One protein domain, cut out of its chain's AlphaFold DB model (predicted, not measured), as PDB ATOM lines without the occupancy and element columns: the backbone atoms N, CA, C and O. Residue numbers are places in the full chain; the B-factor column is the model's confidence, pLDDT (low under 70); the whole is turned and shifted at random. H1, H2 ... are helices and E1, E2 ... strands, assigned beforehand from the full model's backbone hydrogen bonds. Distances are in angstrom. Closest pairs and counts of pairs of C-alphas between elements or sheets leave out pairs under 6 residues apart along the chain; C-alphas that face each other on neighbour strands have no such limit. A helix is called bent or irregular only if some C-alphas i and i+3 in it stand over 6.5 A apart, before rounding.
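What this domain is: This is residues 3 to 122 of the 168 residues of an uncharacterized protein of Bacillus sp. M6-12 (UniProt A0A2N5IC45). Two strongly twisted antiparallel sheets stand side by side with few contacts between them: a four-stranded one, E3 E4 E6 E5, and a smaller one, E1 E2 E7, with helix H2 over one face in two layers. H1 follows a long link and only grazes the larger sheet. The printed part has 120 residues, in order E1 E2 E3 E4 H1 E5 E6 H2 E7, and its class is mixed. It is compact, with a radius of gyration of the C-alphas of 14.8 A and spans of 44 by 40 by 24 A.

Where its parts are: Find C-alpha 3 at (193.840, 205.029, 215.884), where E1, residues 3 to 9, begins; E2, 12 to 20, runs 25.0 A. Next come E3, 25 to 32, which bends by 65 degrees at residue 28, and E4, 47 to 56, 26.2 A long, which bends by 57 degrees at residue 50. Then follow H1, 70 to 76, E5, 79 to 82, E6, 86 to 92, H2, 95 to 105, 16.5 A, and E7, 110 to 116, ending at C-alpha 116 (193.822, 217.275, 209.515).

How they stand to each other: In the larger sheet look at N 27 and O 52 of hairpin E3 and E4, 2.9 A, N 53 and O 89 of E4 and E6, 2.8 A, and N 81 and O 88 of hairpin E5 and E6, 2.8 A. E4, H1, E5 form a split strand-helix-strand unit, E6 between its strands, with a right-handed crossover. In the smaller sheet see N 5 and O 16 of hairpin E1 and E2, 2.8 A, and N 17 and O 114 of E2 and E7, 2.9 A. H2 has a height over this sheet of 8.0 A, over E2 and E7; it is irregular, but only just, C-alphas 99 and 102 being 6.9 A apart. H1 and H2 only just touch, with 3 pairs of C-alphas within 8 A; the closest are Ile 76 and Phe 97, 5.8 A. Every O i to N i+4 pair is within hydrogen-bond range in H1, and 4 of 7 in H2.

The domain as a whole: The C-alphas of Glu 84 and Glu 122 are the farthest apart, 47.3 A. The printed part has no cut; the links E3 to E4 and E4 to H1 are long. Mean pLDDT of the printed part is 74.9, with residues 37 to 43, 64 to 76 and 111 to 122 among those under 70.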
ATOM      1  N   THR A   3     194.836 204.379 215.026       83.62
ATOM      2  CA  THR A   3     193.840 205.029 215.884       83.62
ATOM      3  C   THR A   3     193.560 206.421 215.334       83.62
ATOM      4  O   THR A   3     194.490 207.146 214.983       83.62
ATOM      5  N   THR A   4     192.283 206.780 215.218       83.56
ATOM      6  CA  THR A   4     191.856 208.109 214.761       83.56
ATOM      7  C   THR A   4     191.242 208.841 215.943       83.56
ATOM      8  O   THR A   4     190.280 208.354 216.526       83.56
ATOM      9  N   LEU A   5     191.807 209.991 216.294       82.81
ATOM     10  CA  LEU A   5     191.316 210.872 217.346       82.81
ATOM     11  C   LEU A   5     190.694 212.104 216.698       82.81
ATOM     12  O   LEU A   5     191.314 212.719 215.832       82.81
ATOM     13  N   ILE A   6     189.474 212.447 217.100       82.31
ATOM     14  CA  ILE A   6     188.746 213.614 216.592       82.31
ATOM     15  C   ILE A   6     188.466 214.530 217.776       82.31
ATOM     16  O   ILE A   6     187.722 214.156 218.683       82.31
ATOM     17  N   PHE A   7     189.091 215.694 217.772       78.56
ATOM     18  CA  PHE A   7     188.884 216.781 218.715       78.56
ATOM     19  C   PHE A   7     187.944 217.791 218.063       78.56
ATOM     20  O   PHE A   7     188.153 218.166 216.907       78.56
ATOM     21  N   ASP A   8     186.903 218.177 218.782       76.88
ATOM     22  CA  ASP A   8     185.891 219.124 218.324       76.88
ATOM     23  C   ASP A   8     185.651 220.104 219.475       76.88
ATOM     24  O   ASP A   8     184.868 219.835 220.385       76.88
ATOM     25  N   GLU A   9     186.450 221.170 219.512       67.44
ATOM     26  CA  GLU A   9     186.297 222.266 220.468       67.44
ATOM     27  C   GLU A   9     185.658 223.458 219.751       67.44
ATOM     28  O   GLU A   9     185.790 223.603 218.539       67.44
ATOM     29  N   SER A  10     184.987 224.343 220.495       54.38
ATOM     30  CA  SER A  10     184.198 225.460 219.944       54.38
ATOM     31  C   SER A  10     184.956 226.403 218.996       54.38
ATOM     32  O   SER A  10     184.321 227.182 218.290       54.38
ATOM     33  N   ILE A  11     186.289 226.347 218.991       54.19
ATOM     34  CA  ILE A  11     187.193 227.251 218.268       54.19
ATOM     35  C   ILE A  11     188.231 226.519 217.398       54.19
ATOM     36  O   ILE A  11     188.980 227.185 216.690       54.19
ATOM     37  N   ASP A  12     188.335 225.188 217.481       59.72
ATOM     38  CA  ASP A  12     189.283 224.395 216.681       59.72
ATOM     39  C   ASP A  12     188.772 222.953 216.566       59.72
ATOM     40  O   ASP A  12     188.612 222.237 217.564       59.72
ATOM     41  N   LYS A  13     188.561 222.502 215.331       69.25
ATOM     42  CA  LYS A  13     188.335 221.091 215.028       69.25
ATOM     43  C   LYS A  13     189.606 220.435 214.510       69.25
ATOM     44  O   LYS A  13     190.266 220.909 213.586       69.25
ATOM     45  N   ARG A  14     189.925 219.243 215.014       69.81
ATOM     46  CA  ARG A  14     191.109 218.500 214.575       69.81
ATOM     47  C   ARG A  14     190.902 217.002 214.532       69.81
ATOM     48  O   ARG A  14     190.495 216.382 215.499       69.81
ATOM     49  N   THR A  15     191.304 216.389 213.428       75.00
ATOM     50  CA  THR A  15     191.447 214.936 213.321       75.00
ATOM     51  C   THR A  15     192.924 214.571 213.304       75.00
ATOM     52  O   THR A  15     193.682 215.060 212.464       75.00
ATOM     53  N   VAL A  16     193.351 213.699 214.212       73.25
ATOM     54  CA  VAL A  16     194.710 213.158 214.241       73.25
ATOM     55  C   VAL A  16     194.679 211.652 214.064       73.25
ATOM     56  O   VAL A  16     193.970 210.931 214.759       73.25
ATOM     57  N   ILE A  17     195.478 211.170 213.121       73.88
ATOM     58  CA  ILE A  17     195.630 209.753 212.829       73.88
ATOM     59  C   ILE A  17     196.982 209.287 213.360       73.88
ATOM     60  O   ILE A  17     198.036 209.709 212.875       73.88
ATOM     61  N   ILE A  18     196.946 208.359 214.311       79.31
ATOM     62  CA  ILE A  18     198.115 207.788 214.973       79.31
ATOM     63  C   ILE A  18     198.317 206.351 214.491       79.31
ATOM     64  O   ILE A  18     197.408 205.520 214.560       79.31
ATOM     65  N   ARG A  19     199.525 206.031 214.020       78.62
ATOM     66  CA  ARG A  19     199.954 204.656 213.739       78.62
ATOM     67  C   ARG A  19     200.829 204.157 214.872       78.62
ATOM     68  O   ARG A  19     201.844 204.762 215.193       78.62
ATOM     69  N   HIS A  20     200.474 203.016 215.437       81.38
ATOM     70  CA  HIS A  20     201.202 202.439 216.561       81.38
ATOM     71  C   HIS A  20     201.311 200.920 216.430       81.38
ATOM     72  O   HIS A  20     200.594 200.278 215.653       81.38
ATOM     73  N   ASN A  21     202.256 200.345 217.166       83.12
ATOM     74  CA  ASN A  21     202.424 198.899 217.252       83.12
ATOM     75  C   ASN A  21     201.263 198.284 218.076       83.12
ATOM     76  O   ASN A  21     200.560 198.993 218.798       83.12
ATOM     77  N   LYS A  22     200.996 196.986 217.888       83.25
ATOM     78  CA  LYS A  22     199.889 196.233 218.507       83.25
ATOM     79  C   LYS A  22     199.963 196.157 220.035       83.25
ATOM     80  O   LYS A  22     198.971 195.872 220.687       83.25
ATOM     81  N   ASP A  23     201.154 196.379 220.572       86.25
ATOM     82  CA  ASP A  23     201.480 196.439 221.993       86.25
ATOM     83  C   ASP A  23     201.130 197.794 222.633       86.25
ATOM     84  O   ASP A  23     201.184 197.918 223.849       86.25
ATOM     85  N   VAL A  24     200.778 198.806 221.834       87.69
ATOM     86  CA  VAL A  24     200.319 200.111 222.323       87.69
ATOM     87  C   VAL A  24     198.808 200.178 222.197       87.69
ATOM     88  O   VAL A  24     198.264 199.966 221.110       87.69
ATOM     89  N   LYS A  25     198.135 200.518 223.291       90.44
ATOM     90  CA  LYS A  25     196.697 200.788 223.325       90.44
ATOM     91  C   LYS A  25     196.487 202.286 223.480       90.44
ATOM     92  O   LYS A  25     197.137 202.903 224.316       90.44
ATOM     93  N   ILE A  26     195.601 202.850 222.666       89.88
ATOM     94  CA  ILE A  26     195.207 204.258 222.727       89.88
ATOM     95  C   ILE A  26     193.682 204.285 222.845       89.88
ATOM     96  O   ILE A  26     192.999 203.820 221.933       89.88
ATOM     97  N   THR A  27     193.155 204.779 223.964       91.38
ATOM     98  CA  THR A  27     191.719 204.781 224.290       91.38
ATOM     99  C   THR A  27     191.251 206.154 224.764       91.38
ATOM    100  O   THR A  27     192.056 206.998 225.154       91.38
ATOM    101  N   ARG A  28     189.935 206.385 224.697       91.69
ATOM    102  CA  ARG A  28     189.258 207.518 225.337       91.69
ATOM    103  C   ARG A  28     188.542 207.023 226.577       91.69
ATOM    104  O   ARG A  28     187.765 206.077 226.476       91.69
ATOM    105  N   GLU A  29     188.805 207.637 227.722       91.69
ATOM    106  CA  GLU A  29     188.244 207.205 229.004       91.69
ATOM    107  C   GLU A  29     187.833 208.403 229.857       91.69
ATOM    108  O   GLU A  29     188.512 209.427 229.870       91.69
ATOM    109  N   VAL A  30     186.734 208.259 230.597       90.56
ATOM    110  CA  VAL A  30     186.316 209.223 231.622       90.56
ATOM    111  C   VAL A  30     186.937 208.798 232.945       90.56
ATOM    112  O   VAL A  30     186.747 207.656 233.365       90.56
ATOM    113  N   ARG A  31     187.695 209.682 233.595       88.44
ATOM    114  CA  ARG A  31     188.363 209.388 234.873       88.44
ATOM    115  C   ARG A  31     188.323 210.575 235.816       88.44
ATOM    116  O   ARG A  31     188.114 211.702 235.368       88.44
ATOM    117  N   LYS A  32     188.599 210.308 237.097       87.00
ATOM    118  CA  LYS A  32     188.742 211.353 238.107       87.00
ATOM    119  C   LYS A  32     189.808 212.360 237.677       87.00
ATOM    120  O   LYS A  32     190.892 211.951 237.251       87.00
ATOM    121  N   ASP A  33     189.502 213.649 237.782       81.44
ATOM    122  CA  ASP A  33     190.483 214.680 237.463       81.44
ATOM    123  C   ASP A  33     191.623 214.680 238.490       81.44
ATOM    124  O   ASP A  33     191.392 214.713 239.696       81.44
ATOM    125  N   HIS A  34     192.863 214.626 238.005       79.38
ATOM    126  CA  HIS A  34     194.055 214.602 238.861       79.38
ATOM    127  C   HIS A  34     194.609 216.000 239.173       79.38
ATOM    128  O   HIS A  34     195.515 216.108 239.992       79.38
ATOM    129  N   ILE A  35     194.115 217.045 238.496       75.06
ATOM    130  CA  ILE A  35     194.513 218.445 238.737       75.06
ATOM    131  C   ILE A  35     193.485 219.178 239.608       75.06
ATOM    132  O   ILE A  35     193.795 220.243 240.129       75.06
ATOM    133  N   GLU A  36     192.304 218.588 239.815       75.62
ATOM    134  CA  GLU A  36     191.226 219.158 240.631       75.62
ATOM    135  C   GLU A  36     190.759 220.526 240.097       75.62
ATOM    136  O   GLU A  36     190.575 221.487 240.841       75.62
ATOM    137  N   TRP A  37     190.579 220.634 238.775       65.69
ATOM    138  CA  TRP A  37     190.050 221.847 238.151       65.69
ATOM    139  C   TRP A  37     188.651 222.166 238.658       65.69
ATOM    140  O   TRP A  37     187.842 221.269 238.874       65.69
ATOM    141  N   THR A  38     188.324 223.451 238.726       59.72
ATOM    142  CA  THR A  38     186.949 223.902 238.930       59.72
ATOM    143  C   THR A  38     186.290 224.297 237.610       59.72
ATOM    144  O   THR A  38     186.965 224.654 236.639       59.72
ATOM    145  N   ASP A  39     184.966 224.228 237.559       63.62
ATOM    146  CA  ASP A  39     184.168 224.819 236.490       63.62
ATOM    147  C   ASP A  39     184.132 226.362 236.591       63.62
ATOM    148  O   ASP A  39     184.788 226.972 237.442       63.62
ATOM    149  N   GLY A  40     183.382 227.008 235.691       45.56
ATOM    150  CA  GLY A  40     183.206 228.465 235.685       45.56
ATOM    151  C   GLY A  40     182.410 229.018 236.875       45.56
ATOM    152  O   GLY A  40     182.360 230.232 237.047       45.56
ATOM    153  N   GLU A  41     181.813 228.146 237.688       59.12
ATOM    154  CA  GLU A  41     181.038 228.469 238.888       59.12
ATOM    155  C   GLU A  41     181.824 228.167 240.181       59.12
ATOM    156  O   GLU A  41     181.376 228.506 241.274       59.12
ATOM    157  N   GLY A  42     183.024 227.585 240.065       61.28
ATOM    158  CA  GLY A  42     183.893 227.238 241.187       61.28
ATOM    159  C   GLY A  42     183.670 225.834 241.757       61.28
ATOM    160  O   GLY A  42     184.311 225.490 242.750       61.28
ATOM    161  N   ASN A  43     182.820 225.001 241.150       65.25
ATOM    162  CA  ASN A  43     182.633 223.615 241.580       65.25
ATOM    163  C   ASN A  43     183.762 222.732 241.050       65.25
ATOM    164  O   ASN A  43     184.179 222.871 239.899       65.25
ATOM    165  N   LEU A  44     184.235 221.786 241.861       71.12
ATOM    166  CA  LEU A  44     185.249 220.823 241.438       71.12
ATOM    167  C   LEU A  44     184.725 219.925 240.311       71.12
ATOM    168  O   LEU A  44     183.672 219.299 240.418       71.12
ATOM    169  N   LEU A  45     185.513 219.809 239.249       71.81
ATOM    170  CA  LEU A  45     185.292 218.848 238.184       71.81
ATOM    171  C   LEU A  45     185.727 217.470 238.676       71.81
ATOM    172  O   LEU A  45     186.907 217.132 238.660       71.81
ATOM    173  N   GLU A  46     184.763 216.653 239.094       79.88
ATOM    174  CA  GLU A  46     185.057 215.306 239.584       79.88
ATOM    175  C   GLU A  46     185.697 214.429 238.509       79.88
ATOM    176  O   GLU A  46     186.622 213.677 238.801       79.88
ATOM    177  N   ASN A  47     185.219 214.533 237.266       84.94
ATOM    178  CA  ASN A  47     185.620 213.668 236.165       84.94
ATOM    179  C   ASN A  47     185.975 214.462 234.907       84.94
ATOM    180  O   ASN A  47     185.397 215.510 234.616       84.94
ATOM    181  N   ARG A  48     186.897 213.917 234.111       84.00
ATOM    182  CA  ARG A  48     187.313 214.484 232.829       84.00
ATOM    183  C   ARG A  48     187.587 213.394 231.794       84.00
ATOM    184  O   ARG A  48     187.916 212.258 232.130       84.00
ATOM    185  N   ASN A  49     187.444 213.763 230.523       88.38
ATOM    186  CA  ASN A  49     187.799 212.913 229.391       88.38
ATOM    187  C   ASN A  49     189.314 212.911 229.181       88.38
ATOM    188  O   ASN A  49     189.934 213.974 229.069       88.38
ATOM    189  N   TYR A  50     189.888 211.717 229.076       89.88
ATOM    190  CA  TYR A  50     191.303 211.496 228.828       89.88
ATOM    191  C   TYR A  50     191.544 210.693 227.548       89.88
ATOM    192  O   TYR A  50     190.830 209.731 227.263       89.88
ATOM    193  N   ILE A  51     192.614 211.033 226.829       90.88
ATOM    194  CA  ILE A  51     193.330 210.094 225.968       90.88
ATOM    195  C   ILE A  51     194.275 209.284 226.854       90.88
ATOM    196  O   ILE A  51     195.162 209.835 227.508       90.88
ATOM    197  N   VAL A  52     194.096 207.970 226.853       91.00
ATOM    198  CA  VAL A  52     194.897 207.020 227.622       91.00
ATOM    199  C   VAL A  52     195.783 206.247 226.660       91.00
ATOM    200  O   VAL A  52     195.290 205.599 225.738       91.00
ATOM    201  N   ILE A  53     197.096 206.302 226.866       91.31
ATOM    202  CA  ILE A  53     198.077 205.533 226.100       91.31
ATOM    203  C   ILE A  53     198.742 204.536 227.043       91.31
ATOM    204  O   ILE A  53     199.426 204.931 227.983       91.31
ATOM    205  N   ARG A  54     198.571 203.240 226.774       92.69
ATOM    206  CA  ARG A  54     199.202 202.150 227.533       92.69
ATOM    207  C   ARG A  54     200.172 201.365 226.667       92.69
ATOM    208  O   ARG A  54     199.882 201.100 225.498       92.69
ATOM    209  N   TYR A  55     201.307 200.984 227.237       92.12
ATOM    210  CA  TYR A  55     202.320 200.162 226.575       92.12
ATOM    211  C   TYR A  55     203.096 199.320 227.600       92.12
ATOM    212  O   TYR A  55     203.218 199.729 228.754       92.12
ATOM    213  N   PRO A  56     203.639 198.150 227.220       91.94
ATOM    214  CA  PRO A  56     204.376 197.302 228.153       91.94
ATOM    215  C   PRO A  56     205.693 197.960 228.579       91.94
ATOM    216  O   PRO A  56     206.393 198.541 227.746       91.94
ATOM    217  N   LYS A  57     206.087 197.793 229.850       89.31
ATOM    218  CA  LYS A  57     207.366 198.316 230.383       89.31
ATOM    219  C   LYS A  57     208.598 197.784 229.643       89.31
ATOM    220  O   LYS A  57     209.639 198.432 229.618       89.31
ATOM    221  N   SER A  58     208.483 196.622 228.997       85.44
ATOM    222  CA  SER A  58     209.538 196.048 228.154       85.44
ATOM    223  C   SER A  58     209.855 196.891 226.912       85.44
ATOM    224  O   SER A  58     210.908 196.714 226.293       85.44
ATOM    225  N   LYS A  59     208.956 197.799 226.518       82.88
ATOM    226  CA  LYS A  59     209.172 198.708 225.399       82.88
ATOM    227  C   LYS A  59     210.101 199.834 225.838       82.88
ATOM    228  O   LYS A  59     209.759 200.636 226.699       82.88
ATOM    229  N   LYS A  60     211.273 199.919 225.207       75.12
ATOM    230  CA  LYS A  60     212.221 201.014 225.439       75.12
ATOM    231  C   LYS A  60     211.656 202.306 224.858       75.12
ATOM    232  O   LYS A  60     211.715 202.516 223.649       75.12
ATOM    233  N   VAL A  61     211.094 203.136 225.726       80.75
ATOM    234  CA  VAL A  61     210.565 204.459 225.400       80.75
ATOM    235  C   VAL A  61     211.461 205.488 226.059       80.75
ATOM    236  O   VAL A  61     211.647 205.470 227.274       80.75
ATOM    237  N   ASP A  62     212.030 206.374 225.251       76.69
ATOM    238  CA  ASP A  62     212.869 207.453 225.756       76.69
ATOM    239  C   ASP A  62     212.016 208.697 226.005       76.69
ATOM    240  O   ASP A  62     211.785 209.514 225.112       76.69
ATOM    241  N   LEU A  63     211.529 208.829 227.239       73.94
ATOM    242  CA  LEU A  63     210.801 210.017 227.686       73.94
ATOM    243  C   LEU A  63     211.739 211.168 228.085       73.94
ATOM    244  O   LEU A  63     211.252 212.257 228.369       73.94
ATOM    245  N   SER A  64     213.068 210.980 228.088       68.69
ATOM    246  CA  SER A  64     214.020 212.006 228.554       68.69
ATOM    247  C   SER A  64     214.044 213.258 227.673       68.69
ATOM    248  O   SER A  64     214.347 214.358 228.141       68.69
ATOM    249  N   LYS A  65     213.677 213.103 226.395       61.94
ATOM    250  CA  LYS A  65     213.533 214.208 225.435       61.94
ATOM    251  C   LYS A  65     212.314 215.072 225.707       61.94
ATOM    252  O   LYS A  65     212.227 216.195 225.220       61.94
ATOM    253  N   TRP A  66     211.391 214.558 226.502       67.19
ATOM    254  CA  TRP A  66     210.184 215.248 226.871       67.19
ATOM    255  C   TRP A  66     210.407 215.870 228.247       67.19
ATOM    256  O   TRP A  66     210.257 215.226 229.282       67.19
ATOM    257  N   LYS A  67     210.869 217.126 228.260       59.75
ATOM    258  CA  LYS A  67     211.079 217.897 229.493       59.75
ATOM    259  C   LYS A  67     209.784 218.593 229.877       59.75
ATOM    260  O   LYS A  67     209.263 219.376 229.093       59.75
ATOM    261  N   TRP A  68     209.279 218.301 231.071       65.69
ATOM    262  CA  TRP A  68     207.964 218.774 231.494       65.69
ATOM    263  C   TRP A  68     208.125 220.120 232.189       65.69
ATOM    264  O   TRP A  68     208.893 220.234 233.146       65.69
ATOM    265  N   SER A  69     207.390 221.128 231.735       61.94
ATOM    266  CA  SER A  69     207.144 222.314 232.551       61.94
ATOM    267  C   SER A  69     205.897 222.106 233.419       61.94
ATOM    268  O   SER A  69     205.049 221.259 233.120       61.94
ATOM    269  N   ASN A  70     205.763 222.871 234.506       59.94
ATOM    270  CA  ASN A  70     204.508 222.900 235.266       59.94
ATOM    271  C   ASN A  70     203.343 223.364 234.375       59.94
ATOM    272  O   ASN A  70     202.243 222.828 234.485       59.94
ATOM    273  N   ASP A  71     203.610 224.262 233.427       59.72
ATOM    274  CA  ASP A  71     202.622 224.745 232.459       59.72
ATOM    275  C   ASP A  71     202.106 223.624 231.548       59.72
ATOM    276  O   ASP A  71     200.919 223.582 231.216       59.72
ATOM    277  N   ASP A  72     202.959 222.664 231.180       58.09
ATOM    278  CA  ASP A  72     202.535 221.488 230.419       58.09
ATOM    279  C   ASP A  72     201.584 220.623 231.245       58.09
ATOM    280  O   ASP A  72     200.514 220.259 230.765       58.09
ATOM    281  N   ARG A  73     201.900 220.361 232.518       64.31
ATOM    282  CA  ARG A  73     201.009 219.577 233.390       64.31
ATOM    283  C   ARG A  73     199.603 220.174 233.434       64.31
ATOM    284  O   ARG A  73     198.642 219.448 233.204       64.31
ATOM    285  N   PHE A  74     199.488 221.489 233.618       62.06
ATOM    286  CA  PHE A  74     198.195 222.178 233.651       62.06
ATOM    287  C   PHE A  74     197.492 222.231 232.284       62.06
ATOM    288  O   PHE A  74     196.287 221.989 232.205       62.06
ATOM    289  N   SER A  75     198.215 222.525 231.201       62.88
ATOM    290  CA  SER A  75     197.612 222.782 229.881       62.88
ATOM    291  C   SER A  75     197.187 221.525 229.112       62.88
ATOM    292  O   SER A  75     196.205 221.566 228.364       62.88
ATOM    293  N   ILE A  76     197.897 220.405 229.285       68.94
ATOM    294  CA  ILE A  76     197.583 219.130 228.616       68.94
ATOM    295  C   ILE A  76     197.039 218.060 229.564       68.94
ATOM    296  O   ILE A  76     196.635 216.998 229.091       68.94
ATOM    297  N   GLY A  77     196.985 218.328 230.873       72.75
ATOM    298  CA  GLY A  77     196.484 217.367 231.858       72.75
ATOM    299  C   GLY A  77     197.243 216.064 231.814       72.75
ATOM    300  O   GLY A  77     196.632 214.996 231.738       72.75
ATOM    301  N   PHE A  78     198.564 216.167 231.727       81.88
ATOM    302  CA  PHE A  78     199.399 215.004 231.541       81.88
ATOM    303  C   PHE A  78     199.789 214.381 232.876       81.88
ATOM    304  O   PHE A  78     200.381 215.045 233.731       81.88
ATOM    305  N   VAL A  79     199.537 213.083 233.012       85.06
ATOM    306  CA  VAL A  79     200.037 212.283 234.129       85.06
ATOM    307  C   VAL A  79     200.528 210.930 233.626       85.06
ATOM    308  O   VAL A  79     199.970 210.339 232.701       85.06
ATOM    309  N   MET A  80     201.606 210.453 234.238       86.62
ATOM    310  CA  MET A  80     202.190 209.150 233.961       86.62
ATOM    311  C   MET A  80     202.007 208.258 235.179       86.62
ATOM    312  O   MET A  80     202.405 208.633 236.279       86.62
ATOM    313  N   ASN A  81     201.458 207.071 234.954       89.06
ATOM    314  CA  ASN A  81     201.276 206.057 235.977       89.06
ATOM    315  C   ASN A  81     202.098 204.820 235.624       89.06
ATOM    316  O   ASN A  81     202.101 204.348 234.483       89.06
ATOM    317  N   GLU A  82     202.768 204.269 236.627       90.56
ATOM    318  CA  GLU A  82     203.380 202.954 236.531       90.56
ATOM    319  C   GLU A  82     202.396 201.893 237.014       90.56
ATOM    320  O   GLU A  82     202.001 201.886 238.177       90.56
ATOM    321  N   LEU A  83     202.015 200.980 236.124       91.06
ATOM    322  CA  LEU A  83     201.256 199.782 236.474       91.06
ATOM    323  C   LEU A  83     202.227 198.607 236.650       91.06
ATOM    324  O   LEU A  83     203.430 198.742 236.424       91.06
ATOM    325  N   GLU A  84     201.725 197.443 237.052       91.62
ATOM    326  CA  GLU A  84     202.567 196.268 237.318       91.62
ATOM    327  C   GLU A  84     203.424 195.880 236.096       91.62
ATOM    328  O   GLU A  84     204.647 195.800 236.191       91.62
ATOM    329  N   ASN A  85     202.796 195.750 234.921       91.44
ATOM    330  CA  ASN A  85     203.453 195.312 233.679       91.44
ATOM    331  C   ASN A  85     203.431 196.360 232.552       91.44
ATOM    332  O   ASN A  85     204.053 196.180 231.499       91.44
ATOM    333  N   GLU A  86     202.720 197.465 232.759       93.31
ATOM    334  CA  GLU A  86     202.479 198.494 231.751       93.31
ATOM    335  C   GLU A  86     202.862 199.879 232.283       93.31
ATOM    336  O   GLU A  86     202.851 200.146 233.484       93.31
ATOM    337  N   MET A  87     203.201 200.766 231.360       92.31
ATOM    338  CA  MET A  87     203.208 202.204 231.577       92.31
ATOM    339  C   MET A  87     201.897 202.767 231.046       92.31
ATOM    340  O   MET A  87     201.444 202.380 229.965       92.31
ATOM    341  N   GLU A  88     201.317 203.707 231.778       91.62
ATOM    342  CA  GLU A  88     200.132 204.443 231.364       91.62
ATOM    343  C   GLU A  88     200.450 205.936 231.295       91.62
ATOM    344  O   GLU A  88     201.021 206.518 232.212       91.62
ATOM    345  N   LEU A  89     200.052 206.552 230.188       89.31
ATOM    346  CA  LEU A  89     200.109 207.985 229.960       89.31
ATOM    347  C   LEU A  89     198.678 208.492 229.799       89.31
ATOM    348  O   LEU A  89     197.943 208.001 228.941       89.31
ATOM    349  N   LEU A  90     198.293 209.474 230.599       89.25
ATOM    350  CA  LEU A  90     196.993 210.127 230.537       89.25
ATOM    351  C   LEU A  90     197.177 211.551 230.033       89.25
ATOM    352  O   LEU A  90     198.095 212.238 230.463       89.25
ATOM    353  N   PHE A  91     196.283 211.983 229.156       87.62
ATOM    354  CA  PHE A  91     196.218 213.338 228.615       87.62
ATOM    355  C   PHE A  91     194.779 213.795 228.594       87.62
ATOM    356  O   PHE A  91     193.920 212.981 228.274       87.62
ATOM    357  N   TYR A  92     194.493 215.068 228.830       85.06
ATOM    358  CA  TYR A  92     193.150 215.567 228.558       85.06
ATOM    359  C   TYR A  92     192.792 215.376 227.082       85.06
ATOM    360  O   TYR A  92     193.609 215.620 226.192       85.06
ATOM    361  N   ASP A  93     191.556 214.945 226.824       85.12
ATOM    362  CA  ASP A  93     190.996 214.829 225.474       85.12
ATOM    363  C   ASP A  93     190.697 216.224 224.909       85.12
ATOM    364  O   ASP A  93     189.549 216.659 224.839       85.12
ATOM    365  N   ARG A  94     191.766 216.958 224.588       76.38
ATOM    366  CA  ARG A  94     191.747 218.344 224.118       76.38
ATOM    367  C   ARG A  94     192.599 218.534 222.874       76.38
ATOM    368  O   ARG A  94     193.564 217.809 222.629       76.38
ATOM    369  N   VAL A  95     192.312 219.586 222.119       69.56
ATOM    370  CA  VAL A  95     193.071 219.993 220.928       69.56
ATOM    371  C   VAL A  95     194.550 220.252 221.250       69.56
ATOM    372  O   VAL A  95     195.420 219.986 220.409       69.56
ATOM    373  N   THR A  96     194.855 220.701 222.474       67.81
ATOM    374  CA  THR A  96     196.222 220.935 222.970       67.81
ATOM    375  C   THR A  96     197.062 219.658 223.007       67.81
ATOM    376  O   THR A  96     198.246 219.698 222.663       67.81
ATOM    377  N   PHE A  97     196.463 218.495 223.290       74.19
ATOM    378  CA  PHE A  97     197.139 217.200 223.146       74.19
ATOM    379  C   PHE A  97     197.597 216.973 221.700       74.19
ATOM    380  O   PHE A  97     198.725 216.545 221.447       74.19
ATOM    381  N   GLY A  98     196.763 217.360 220.729       67.88
ATOM    382  CA  GLY A  98     197.092 217.298 219.309       67.88
ATOM    383  C   GLY A  98     198.347 218.091 218.913       67.88
ATOM    384  O   GLY A  98     198.973 217.755 217.908       67.88
ATOM    385  N   TRP A  99     198.736 219.122 219.673       66.81
ATOM    386  CA  TRP A  99     199.990 219.859 219.455       66.81
ATOM    387  C   TRP A  99     201.217 219.106 219.968       66.81
ATOM    388  O   TRP A  99     202.256 219.119 219.310       66.81
ATOM    389  N   ARG A 100     201.088 218.398 221.092       70.88
ATOM    390  CA  ARG A 100     202.188 217.668 221.744       70.88
ATOM    391  C   ARG A 100     202.442 216.276 221.155       70.88
ATOM    392  O   ARG A 100     203.463 215.661 221.449       70.88
ATOM    393  N   LEU A 101     201.572 215.799 220.262       72.44
ATOM    394  CA  LEU A 101     201.730 214.505 219.585       72.44
ATOM    395  C   LEU A 101     203.052 214.353 218.812       72.44
ATOM    396  O   LEU A 101     203.587 213.250 218.763       72.44
ATOM    397  N   TYR A 102     203.598 215.431 218.244       66.81
ATOM    398  CA  TYR A 102     204.893 215.384 217.548       66.81
ATOM    399  C   TYR A 102     206.077 215.197 218.499       66.81
ATOM    400  O   TYR A 102     207.052 214.533 218.156       66.81
ATOM    401  N   GLU A 103     205.999 215.758 219.701       70.75
ATOM    402  CA  GLU A 103     207.030 215.557 220.722       70.75
ATOM    403  C   GLU A 103     206.979 214.121 221.243       70.75
ATOM    404  O   GLU A 103     208.009 213.462 221.374       70.75
ATOM    405  N   LEU A 104     205.768 213.594 221.427       74.81
ATOM    406  CA  LEU A 104     205.558 212.197 221.782       74.81
ATOM    407  C   LEU A 104     206.024 211.220 220.701       74.81
ATOM    408  O   LEU A 104     206.508 210.143 221.036       74.81
ATOM    409  N   GLU A 105     205.932 211.564 219.417       75.50
ATOM    410  CA  GLU A 105     206.477 210.723 218.342       75.50
ATOM    411  C   GLU A 105     207.989 210.491 218.514       75.50
ATOM    412  O   GLU A 105     208.479 209.384 218.274       75.50
ATOM    413  N   GLN A 106     208.727 211.482 219.029       72.50
ATOM    414  CA  GLN A 106     210.169 211.358 219.278       72.50
ATOM    415  C   GLN A 106     210.520 210.336 220.369       72.50
ATOM    416  O   GLN A 106     211.670 209.899 220.440       72.50
ATOM    417  N   THR A 107     209.543 209.924 221.184       74.81
ATOM    418  CA  THR A 107     209.709 208.892 222.222       74.81
ATOM    419  C   THR A 107     209.723 207.471 221.644       74.81
ATOM    420  O   THR A 107     210.115 206.525 222.328       74.81
ATOM    421  N   GLY A 108     209.295 207.300 220.385       74.31
ATOM    422  CA  GLY A 108     209.210 206.003 219.706       74.31
ATOM    423  C   GLY A 108     207.940 205.196 220.009       74.31
ATOM    424  O   GLY A 108     207.810 204.062 219.540       74.31
ATOM    425  N   LEU A 109     206.984 205.757 220.761       77.19
ATOM    426  CA  LEU A 109     205.718 205.092 221.098       77.19
ATOM    427  C   LEU A 109     204.812 204.856 219.886       77.19
ATOM    428  O   LEU A 109     204.200 203.791 219.749       77.19
ATOM    429  N   PHE A 110     204.729 205.841 219.000       76.00
ATOM    430  CA  PHE A 110     203.879 205.829 217.818       76.00
ATOM    431  C   PHE A 110     204.441 206.761 216.746       76.00
ATOM    432  O   PHE A 110     205.318 207.572 217.021       76.00
ATOM    433  N   LYS A 111     203.922 206.637 215.523       69.06
ATOM    434  CA  LYS A 111     204.169 207.567 214.419       69.06
ATOM    435  C   LYS A 111     202.898 208.335 214.097       69.06
ATOM    436  O   LYS A 111     201.823 207.729 213.983       69.06
ATOM    437  N   VAL A 112     203.003 209.645 213.921       61.47
ATOM    438  CA  VAL A 112     201.859 210.464 213.507       61.47
ATOM    439  C   VAL A 112     201.728 210.331 211.995       61.47
ATOM    440  O   VAL A 112     202.626 210.681 211.240       61.47
ATOM    441  N   GLN A 113     200.614 209.765 211.531       52.75
ATOM    442  CA  GLN A 113     200.413 209.555 210.098       52.75
ATOM    443  C   GLN A 113     199.881 210.819 209.421       52.75
ATOM    444  O   GLN A 113     200.268 211.120 208.297       52.75
ATOM    445  N   GLN A 114     198.931 211.504 210.060       57.16
ATOM    446  CA  GLN A 114     198.266 212.656 209.464       57.16
ATOM    447  C   GLN A 114     197.596 213.506 210.542       57.16
ATOM    448  O   GLN A 114     196.912 212.976 211.419       57.16
ATOM    449  N   ARG A 115     197.747 214.826 210.436       54.66
ATOM    450  CA  ARG A 115     196.960 215.823 211.168       54.66
ATOM    451  C   ARG A 115     196.103 216.566 210.150       54.66
ATOM    452  O   ARG A 115     196.637 217.098 209.184       54.66
ATOM    453  N   ILE A 116     194.792 216.568 210.352       55.78
ATOM    454  CA  ILE A 116     193.822 217.275 209.515       55.78
ATOM    455  C   ILE A 116     193.121 218.290 210.408       55.78
ATOM    456  O   ILE A 116     192.539 217.917 211.424       55.78
ATOM    457  N   ILE A 117     193.174 219.561 210.030       57.19
ATOM    458  CA  ILE A 117     192.388 220.631 210.646       57.19
ATOM    459  C   ILE A 117     191.322 220.982 209.605       57.19
ATOM    460  O   ILE A 117     191.691 221.499 208.549       57.19
ATOM    461  N   PRO A 118     190.042 220.605 209.795       49.62
ATOM    462  CA  PRO A 118     189.019 220.734 208.759       49.62
ATOM    463  C   PRO A 118     188.842 222.171 208.266       49.62
ATOM    464  O   PRO A 118     188.724 222.376 207.064       49.62
ATOM    465  N   GLU A 119     188.939 223.153 209.161       49.97
ATOM    466  CA  GLU A 119     188.849 224.580 208.826       49.97
ATOM    467  C   GLU A 119     189.977 225.015 207.873       49.97
ATOM    468  O   GLU A 119     189.776 225.802 206.955       49.97
ATOM    469  N   TRP A 120     191.176 224.440 207.988       47.25
ATOM    470  CA  TRP A 120     192.334 224.855 207.186       47.25
ATOM    471  C   TRP A 120     192.279 224.385 205.732       47.25
ATOM    472  O   TRP A 120     193.023 224.885 204.890       47.25
ATOM    473  N   LYS A 121     191.366 223.461 205.420       43.19
ATOM    474  CA  LYS A 121     191.086 223.042 204.045       43.19
ATOM    475  C   LYS A 121     190.373 224.136 203.241       43.19
ATOM    476  O   LYS A 121     190.517 224.161 202.025       43.19
ATOM    477  N   GLU A 122     189.642 225.026 203.914       43.38
ATOM    478  CA  GLU A 122     188.979 226.190 203.308       43.38
ATOM    479  C   GLU A 122     189.835 227.463 203.398       43.38
ATOM    480  O   GLU A 122     189.738 228.329 202.532       43.38
TER     481      GLU A 122